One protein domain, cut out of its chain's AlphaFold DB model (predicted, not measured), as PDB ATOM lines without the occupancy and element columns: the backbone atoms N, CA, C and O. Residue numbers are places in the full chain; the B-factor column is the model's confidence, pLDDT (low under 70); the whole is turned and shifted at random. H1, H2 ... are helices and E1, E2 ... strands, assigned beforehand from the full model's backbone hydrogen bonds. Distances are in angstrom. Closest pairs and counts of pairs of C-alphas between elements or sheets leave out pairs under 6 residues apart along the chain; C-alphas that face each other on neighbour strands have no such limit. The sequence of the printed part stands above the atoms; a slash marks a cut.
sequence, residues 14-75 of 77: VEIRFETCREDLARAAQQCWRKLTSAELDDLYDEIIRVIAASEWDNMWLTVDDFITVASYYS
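Overview. This is residues 14 to 75 of the 77 residues of an uncharacterized protein of Corynebacterium diphtheriae (UniProt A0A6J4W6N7). A short ribbon of two antiparallel strands, E1 and E2, the long helix H2 and the helix H3 make roughly the three sides of a triangle, and helix H1 covers one side of that triangle, next to E1 and packed on H2 and H3. The printed part has 62 residues with three named helices and two named strands, in the order E1, H1, H2, E2, H3 along the chain. The class is mostly helix, and the sheet has the order E1 - E2. The whole is compact, with a radius of gyration of the C-alphas of 10.4 A, and rounded, spanning 29 by 22 by 18 A.

Along the chain. Find C-alpha 14 at (189.131, 227.298, 111.319), where E1, residues 14 to 17, begins. Its neighbour E2, residues 59 to 63, is 13.6 A from first to last C-alpha. Look next at C-alpha 38, at (188.132, 207.833, 114.500): from there H2, residues 38 to 55, runs 25.5 A. H1, residues 21 to 32, is 16.1 A from first to last C-alpha. H3, residues 64 to 73, is 14.4 A and ends at C-alpha 73, at (198.043, 216.593, 121.662).

Arrangement. Start with E1 and E2, antiparallel at 163 degrees between their directions. Their N 14 and O 62 are 2.8 A apart and N 60 and O 16 are 2.9 A apart, both within hydrogen-bond range. From E1 go to H1: the closest C-alphas, those of Ile 16 and Asp 24, are 5.5 A apart. H1 and E2 are apart, but only just, with closest C-alphas at 8.4 A. With residues 21 to 26 alone, H1 touches residues 41 to 49 of H2, closest at the C-alphas of Arg 22 and Tyr 45, 5.7 A apart. These two helices run opposite ways at a steep tilt of 63 degrees. With residues 29 to 32 alone, H1 touches H3, closest at the C-alphas of Cys 32 and Val 64, 6.8 A apart. Their lines are only just about perpendicular, at 71 degrees. H2 and H3 are close but not clearly touching, with the C-alphas of Leu 44 and Ala 71 closest at 6.6 A. In H1 and H3 every O i to N i+4 pair is within hydrogen-bond range; in H2, 13 of 14 are.

Size, cuts and confidence. The two C-alphas farthest apart, those of Arg 34 and Glu 56, are 29.4 A apart. The printed part has no cut, and its four links between named elements are tight. The mean pLDDT of the printed part is 95.3, and no printed residue is under 70.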
ATOM      1  N   VAL A  14     190.146 228.338 111.443       96.81
ATOM      2  CA  VAL A  14     189.131 227.298 111.319       96.81
ATOM      3  C   VAL A  14     187.977 227.609 112.256       96.81
ATOM      4  O   VAL A  14     188.162 227.893 113.442       96.81
ATOM      5  N   GLU A  15     186.771 227.540 111.706       97.62
ATOM      6  CA  GLU A  15     185.542 227.597 112.479       97.62
ATOM      7  C   GLU A  15     185.128 226.184 112.879       97.62
ATOM      8  O   GLU A  15     184.931 225.327 112.013       97.62
ATOM      9  N   ILE A  16     184.931 225.961 114.177       97.69
ATOM     10  CA  ILE A  16     184.320 224.742 114.703       97.69
ATOM     11  C   ILE A  16     182.971 225.112 115.311       97.69
ATOM     12  O   ILE A  16     182.910 225.899 116.258       97.69
ATOM     13  N   ARG A  17     181.882 224.564 114.769       97.38
ATOM     14  CA  ARG A  17     180.520 224.863 115.233       97.38
ATOM     15  C   ARG A  17     180.031 223.792 116.188       97.38
ATOM     16  O   ARG A  17     180.371 222.629 116.033       97.38
ATOM     17  N   PHE A  18     179.179 224.154 117.134       95.56
ATOM     18  CA  PHE A  18     178.615 223.227 118.109       95.56
ATOM     19  C   PHE A  18     177.868 222.063 117.434       95.56
ATOM     20  O   PHE A  18     178.151 220.900 117.714       95.56
ATOM     21  N   GLU A  19     176.964 222.366 116.497       96.00
ATOM     22  CA  GLU A  19     176.116 221.364 115.828       96.00
ATOM     23  C   GLU A  19     176.900 220.408 114.916       96.00
ATOM     24  O   GLU A  19     176.552 219.234 114.806       96.00
ATOM     25  N   THR A  20     177.964 220.900 114.277       97.19
ATOM     26  CA  THR A  20     178.777 220.157 113.298       97.19
ATOM     27  C   THR A  20     180.197 219.889 113.794       97.19
ATOM     28  O   THR A  20     181.067 219.541 112.999       97.19
ATOM     29  N   CYS A  21     180.439 219.995 115.107       96.81
ATOM     30  CA  CYS A  21     181.777 220.039 115.709       96.81
ATOM     31  C   CYS A  21     182.683 218.921 115.195       96.81
ATOM     32  O   CYS A  21     183.764 219.167 114.669       96.81
ATOM     33  N   ARG A  22     182.199 217.679 115.245       97.31
ATOM     34  CA  ARG A  22     182.953 216.512 114.784       97.31
ATOM     35  C   ARG A  22     183.332 216.580 113.300       97.31
ATOM     36  O   ARG A  22     184.442 216.206 112.928       97.31
ATOM     37  N   GLU A  23     182.408 217.014 112.450       98.00
ATOM     38  CA  GLU A  23     182.615 217.112 111.002       98.00
ATOM     39  C   GLU A  23     183.570 218.259 110.661       98.00
ATOM     40  O   GLU A  23     184.459 218.094 109.823       98.00
ATOM     41  N   ASP A  24     183.427 219.390 111.354       97.88
ATOM     42  CA  ASP A  24     184.298 220.552 111.212       97.88
ATOM     43  C   ASP A  24     185.733 220.217 111.637       97.88
ATOM     44  O   ASP A  24     186.662 220.513 110.889       97.88
ATOM     45  N   LEU A  25     185.920 219.510 112.760       97.69
ATOM     46  CA  LEU A  25     187.231 219.038 113.222       97.69
ATOM     47  C   LEU A  25     187.885 218.088 112.211       97.69
ATOM     48  O   LEU A  25     189.057 218.252 111.869       97.69
ATOM     49  N   ALA A  26     187.133 217.113 111.689       97.50
ATOM     50  CA  ALA A  26     187.643 216.173 110.694       97.50
ATOM     51  C   ALA A  26     188.050 216.883 109.393       97.50
ATOM     52  O   ALA A  26     189.109 216.596 108.825       97.50
ATOM     53  N   ARG A  27     187.215 217.824 108.931       97.81
ATOM     54  CA  ARG A  27     187.471 218.622 107.729       97.81
ATOM     55  C   ARG A  27     188.689 219.524 107.916       97.81
ATOM     56  O   ARG A  27     189.562 219.514 107.051       97.81
ATOM     57  N   ALA A  28     188.769 220.245 109.033       97.25
ATOM     58  CA  ALA A  28     189.883 221.127 109.368       97.25
ATOM     59  C   ALA A  28     191.206 220.352 109.450       97.25
ATOM     60  O   ALA A  28     192.184 220.730 108.807       97.25
ATOM     61  N   ALA A  29     191.224 219.208 110.141       96.62
ATOM     62  CA  ALA A  29     192.409 218.356 110.228       96.62
ATOM     63  C   ALA A  29     192.888 217.903 108.847       96.62
ATOM     64  O   ALA A  29     194.066 218.047 108.520       96.62
ATOM     65  N   GLN A  30     191.972 217.421 108.001       96.38
ATOM     66  CA  GLN A  30     192.310 216.977 106.653       96.38
ATOM     67  C   GLN A  30     192.822 218.115 105.753       96.38
ATOM     68  O   GLN A  30     193.661 217.859 104.891       96.38
ATOM     69  N   GLN A  31     192.313 219.339 105.918       96.19
ATOM     70  CA  GLN A  31     192.699 220.493 105.100       96.19
ATOM     71  C   GLN A  31     194.035 221.103 105.528       96.19
ATOM     72  O   GLN A  31     194.821 221.492 104.666       96.19
ATOM     73  N   CYS A  32     194.292 221.175 106.833       95.31
ATOM     74  CA  CYS A  32     195.407 221.945 107.377       95.31
ATOM     75  C   CYS A  32     196.584 221.081 107.854       95.31
ATOM     76  O   CYS A  32     197.682 221.606 108.018       95.31
ATOM     77  N   TRP A  33     196.391 219.776 108.085       94.31
ATOM     78  CA  TRP A  33     197.429 218.915 108.664       94.31
ATOM     79  C   TRP A  33     197.424 217.478 108.130       94.31
ATOM     80  O   TRP A  33     198.196 217.148 107.230       94.31
ATOM     81  N   ARG A  34     196.578 216.604 108.689       94.38
ATOM     82  CA  ARG A  34     196.418 215.207 108.270       94.38
ATOM     83  C   ARG A  34     195.026 214.683 108.594       94.38
ATOM     84  O   ARG A  34     194.305 215.216 109.430       94.38
ATOM     85  N   LYS A  35     194.679 213.547 107.994       95.69
ATOM     86  CA  LYS A  35     193.481 212.799 108.379       95.69
ATOM     87  C   LYS A  35     193.668 212.177 109.772       95.69
ATOM     88  O   LYS A  35     194.628 211.432 109.983       95.69
ATOM     89  N   LEU A  36     192.743 212.466 110.685       94.12
ATOM     90  CA  LEU A  36     192.658 211.826 112.001       94.12
ATOM     91  C   LEU A  36     191.996 210.447 111.897       94.12
ATOM     92  O   LEU A  36     191.149 210.205 111.029       94.12
ATOM     93  N   THR A  37     192.384 209.535 112.783       95.62
ATOM     94  CA  THR A  37     191.636 208.295 113.013       95.62
ATOM     95  C   THR A  37     190.336 208.594 113.764       95.62
ATOM     96  O   THR A  37     190.177 209.662 114.352       95.62
ATOM     97  N   SER A  38     189.391 207.648 113.769       95.38
ATOM     98  CA  SER A  38     188.132 207.833 114.500       95.38
ATOM     99  C   SER A  38     188.346 208.070 115.997       95.38
ATOM    100  O   SER A  38     187.634 208.890 116.561       95.38
ATOM    101  N   ALA A  39     189.332 207.400 116.608       94.62
ATOM    102  CA  ALA A  39     189.631 207.527 118.035       94.62
ATOM    103  C   ALA A  39     190.222 208.903 118.379       94.62
ATOM    104  O   ALA A  39     189.734 209.568 119.279       94.62
ATOM    105  N   GLU A  40     191.201 209.375 117.601       95.44
ATOM    106  CA  GLU A  40     191.771 210.722 117.773       95.44
ATOM    107  C   GLU A  40     190.707 211.812 117.591       95.44
ATOM    108  O   GLU A  40     190.699 212.819 118.294       95.44
ATOM    109  N   LEU A  41     189.786 211.607 116.643       96.38
ATOM    110  CA  LEU A  41     188.679 212.526 116.409       96.38
ATOM    111  C   LEU A  41     187.644 212.493 117.545       96.38
ATOM    112  O   LEU A  41     187.076 213.537 117.846       96.38
ATOM    113  N   ASP A  42     187.381 211.330 118.149       95.94
ATOM    114  CA  ASP A  42     186.536 211.201 119.348       95.94
ATOM    115  C   ASP A  42     187.144 211.962 120.530       95.94
ATOM    116  O   ASP A  42     186.463 212.803 121.116       95.94
ATOM    117  N   ASP A  43     188.431 211.742 120.812       94.94
ATOM    118  CA  ASP A  43     189.142 212.402 121.910       94.94
ATOM    119  C   ASP A  43     189.164 213.933 121.735       94.94
ATOM    120  O   ASP A  43     188.859 214.682 122.666       94.94
ATOM    121  N   LEU A  44     189.470 214.410 120.522       95.75
ATOM    122  CA  LEU A  44     189.469 215.840 120.206       95.75
ATOM    123  C   LEU A  44     188.057 216.444 120.266       95.75
ATOM    124  O   LEU A  44     187.878 217.554 120.771       95.75
ATOM    125  N   TYR A  45     187.050 215.731 119.755       96.94
ATOM    126  CA  TYR A  45     185.656 216.172 119.792       96.94
ATOM    127  C   TYR A  45     185.169 216.363 121.228       96.94
ATOM    128  O   TYR A  45     184.574 217.400 121.521       96.94
ATOM    129  N   ASP A  46     185.443 215.402 122.112       95.69
ATOM    130  CA  ASP A  46     184.989 215.428 123.501       95.69
ATOM    131  C   ASP A  46     185.523 216.640 124.273       95.69
ATOM    132  O   ASP A  46     184.807 217.186 125.116       95.69
ATOM    133  N   GLU A  47     186.743 217.094 123.981       93.75
ATOM    134  CA  GLU A  47     187.292 218.318 124.570       93.75
ATOM    135  C   GLU A  47     186.667 219.571 123.945       93.75
ATOM    136  O   GLU A  47     186.108 220.420 124.646       93.75
ATOM    137  N   ILE A  48     186.713 219.687 122.616       95.69
ATOM    138  CA  ILE A  48     186.297 220.909 121.918       95.69
ATOM    139  C   ILE A  48     184.804 221.191 122.124       95.69
ATOM    140  O   ILE A  48     184.424 222.334 122.388       95.69
ATOM    141  N   ILE A  49     183.945 220.166 122.094       95.94
ATOM    142  CA  ILE A  49     182.505 220.352 122.323       95.94
ATOM    143  C   ILE A  49     182.212 220.856 123.740       95.94
ATOM    144  O   ILE A  49     181.302 221.668 123.922       95.94
ATOM    145  N   ARG A  50     182.994 220.433 124.747       94.62
ATOM    146  CA  ARG A  50     182.861 220.921 126.129       94.62
ATOM    147  C   ARG A  50     183.251 222.386 126.233       94.62
ATOM    148  O   ARG A  50     182.547 223.140 126.903       94.62
ATOM    149  N   VAL A  51     184.326 222.791 125.560       94.19
ATOM    150  CA  VAL A  51     184.769 224.192 125.526       94.19
ATOM    151  C   VAL A  51     183.710 225.077 124.868       94.19
ATOM    152  O   VAL A  51     183.316 226.084 125.457       94.19
ATOM    153  N   ILE A  52     183.181 224.679 123.702       94.00
ATOM    154  CA  ILE A  52     182.113 225.430 123.022       94.00
ATOM    155  C   ILE A  52     180.870 225.514 123.924       94.00
ATOM    156  O   ILE A  52     180.380 226.614 124.177       94.00
ATOM    157  N   ALA A  53     180.426 224.391 124.507       93.06
ATOM    158  CA  ALA A  53     179.271 224.350 125.412       93.06
ATOM    159  C   ALA A  53     179.419 225.288 126.621       93.06
ATOM    160  O   ALA A  53     178.478 225.999 126.974       93.06
ATOM    161  N   ALA A  54     180.596 225.297 127.255       94.44
ATOM    162  CA  ALA A  54     180.877 226.119 128.432       94.44
ATOM    163  C   ALA A  54     180.960 227.618 128.109       94.44
ATOM    164  O   ALA A  54     180.773 228.454 128.992       94.44
ATOM    165  N   SER A  55     181.242 227.963 126.852       91.00
ATOM    166  CA  SER A  55     181.410 229.342 126.402       91.00
ATOM    167  C   SER A  55     180.090 230.071 126.091       91.00
ATOM    168  O   SER A  55     180.099 231.287 125.913       91.00
ATOM    169  N   GLU A  56     178.964 229.346 126.031       89.62
ATOM    170  CA  GLU A  56     177.638 229.827 125.586       89.62
ATOM    171  C   GLU A  56     177.577 230.327 124.121       89.62
ATOM    172  O   GLU A  56     176.580 230.939 123.698       89.62
ATOM    173  N   TRP A  57     178.615 230.044 123.331       94.31
ATOM    174  CA  TRP A  57     178.672 230.304 121.892       94.31
ATOM    175  C   TRP A  57     178.293 229.061 121.081       94.31
ATOM    176  O   TRP A  57     178.500 227.932 121.513       94.31
ATOM    177  N   ASP A  58     177.746 229.280 119.886       95.69
ATOM    178  CA  ASP A  58     177.430 228.227 118.908       95.69
ATOM    179  C   ASP A  58     178.652 227.783 118.098       95.69
ATOM    180  O   ASP A  58     178.569 226.852 117.298       95.69
ATOM    181  N   ASN A  59     179.787 228.458 118.256       96.94
ATOM    182  CA  ASN A  59     181.010 228.181 117.525       96.94
ATOM    183  C   ASN A  59     182.241 228.696 118.275       96.94
ATOM    184  O   ASN A  59     182.150 229.500 119.204       96.94
ATOM    185  N   MET A  60     183.406 228.252 117.824       95.75
ATOM    186  CA  MET A  60     184.694 228.824 118.181       95.75
ATOM    187  C   MET A  60     185.573 228.968 116.943       95.75
ATOM    188  O   MET A  60     185.445 228.209 115.981       95.75
ATOM    189  N   TRP A  61     186.490 229.927 117.007       96.62
ATOM    190  CA  TRP A  61     187.504 230.151 115.988       96.62
ATOM    191  C   TRP A  61     188.880 229.856 116.568       96.62
ATOM    192  O   TRP A  61     189.228 230.352 117.642       96.62
ATOM    193  N   LEU A  62     189.670 229.084 115.835       95.75
ATOM    194  CA  LEU A  62     191.070 228.800 116.140       95.75
ATOM    195  C   LEU A  62     191.912 229.247 114.951       95.75
ATOM    196  O   LEU A  62     191.493 229.060 113.809       95.75
ATOM    197  N   THR A  63     193.099 229.798 115.195       97.12
ATOM    198  CA  THR A  63     194.088 229.879 114.115       97.12
ATOM    199  C   THR A  63     194.455 228.461 113.678       97.12
ATOM    200  O   THR A  63     194.325 227.510 114.458       97.12
ATOM    201  N   VAL A  64     194.909 228.288 112.436       96.44
ATOM    202  CA  VAL A  64     195.363 226.968 111.970       96.44
ATOM    203  C   VAL A  64     196.470 226.410 112.874       96.44
ATOM    204  O   VAL A  64     196.425 225.231 113.221       96.44
ATOM    205  N   ASP A  65     197.404 227.248 113.328       96.56
ATOM    206  CA  ASP A  65     198.495 226.834 114.220       96.56
ATOM    207  C   ASP A  65     197.984 226.353 115.588       96.56
ATOM    208  O   ASP A  65     198.413 225.302 116.080       96.56
ATOM    209  N   ASP A  66     197.029 227.070 116.190       95.75
ATOM    210  CA  ASP A  66     196.413 226.661 117.459       95.75
ATOM    211  C   ASP A  66     195.630 225.359 117.293       95.75
ATOM    212  O   ASP A  66     195.732 224.450 118.119       95.75
ATOM    213  N   PHE A  67     194.879 225.237 116.197       96.44
ATOM    214  CA  PHE A  67     194.130 224.028 115.892       96.44
ATOM    215  C   PHE A  67     195.053 222.814 115.740       96.44
ATOM    216  O   PHE A  67     194.799 221.777 116.354       96.44
ATOM    217  N   ILE A  68     196.145 222.937 114.977       95.75
ATOM    218  CA  ILE A  68     197.129 221.857 114.807       95.75
ATOM    219  C   ILE A  68     197.784 221.513 116.143       95.75
ATOM    220  O   ILE A  68     197.943 220.334 116.456       95.75
ATOM    221  N   THR A  69     198.115 222.519 116.954       95.25
ATOM    222  CA  THR A  69     198.698 222.312 118.286       95.25
ATOM    223  C   THR A  69     197.773 221.467 119.158       95.25
ATOM    224  O   THR A  69     198.207 220.445 119.692       95.25
ATOM    225  N   VAL A  70     196.488 221.819 119.243       93.75
ATOM    226  CA  VAL A  70     195.512 221.050 120.028       93.75
ATOM    227  C   VAL A  70     195.299 219.659 119.428       93.75
ATOM    228  O   VAL A  70     195.373 218.670 120.150       93.75
ATOM    229  N   ALA A  71     195.105 219.546 118.112       93.56
ATOM    230  CA  ALA A  71     194.905 218.256 117.450       93.56
ATOM    231  C   ALA A  71     196.104 217.306 117.630       93.56
ATOM    232  O   ALA A  71     195.920 216.097 117.765       93.56
ATOM    233  N   SER A  72     197.329 217.839 117.673       93.50
ATOM    234  CA  SER A  72     198.548 217.055 117.885       93.50
ATOM    235  C   SER A  72     198.649 216.457 119.286       93.50
ATOM    236  O   SER A  72     199.183 215.364 119.435       93.50
ATOM    237  N   TYR A  73     198.077 217.116 120.297       91.62
ATOM    238  CA  TYR A  73     198.043 216.593 121.662       91.62
ATOM    239  C   TYR A  73     197.206 215.307 121.772       91.62
ATOM    240  O   TYR A  73     197.532 214.426 122.564       91.62
ATOM    241  N   TYR A  74     196.156 215.183 120.954       87.50
ATOM    242  CA  TYR A  74     195.255 214.022 120.925       87.50
ATOM    243  C   TYR A  74     195.608 212.996 119.834       87.50
ATOM    244  O   TYR A  74     194.876 212.032 119.619       87.50
ATOM    245  N   SER A  75     196.722 213.200 119.131       85.31
ATOM    246  CA  SER A  75     197.265 212.252 118.163       85.31
ATOM    247  C   SER A  75     198.069 211.183 118.897       85.31
ATOM    248  O   SER A  75     199.112 211.491 119.472       85.31
TER     249      SER A  75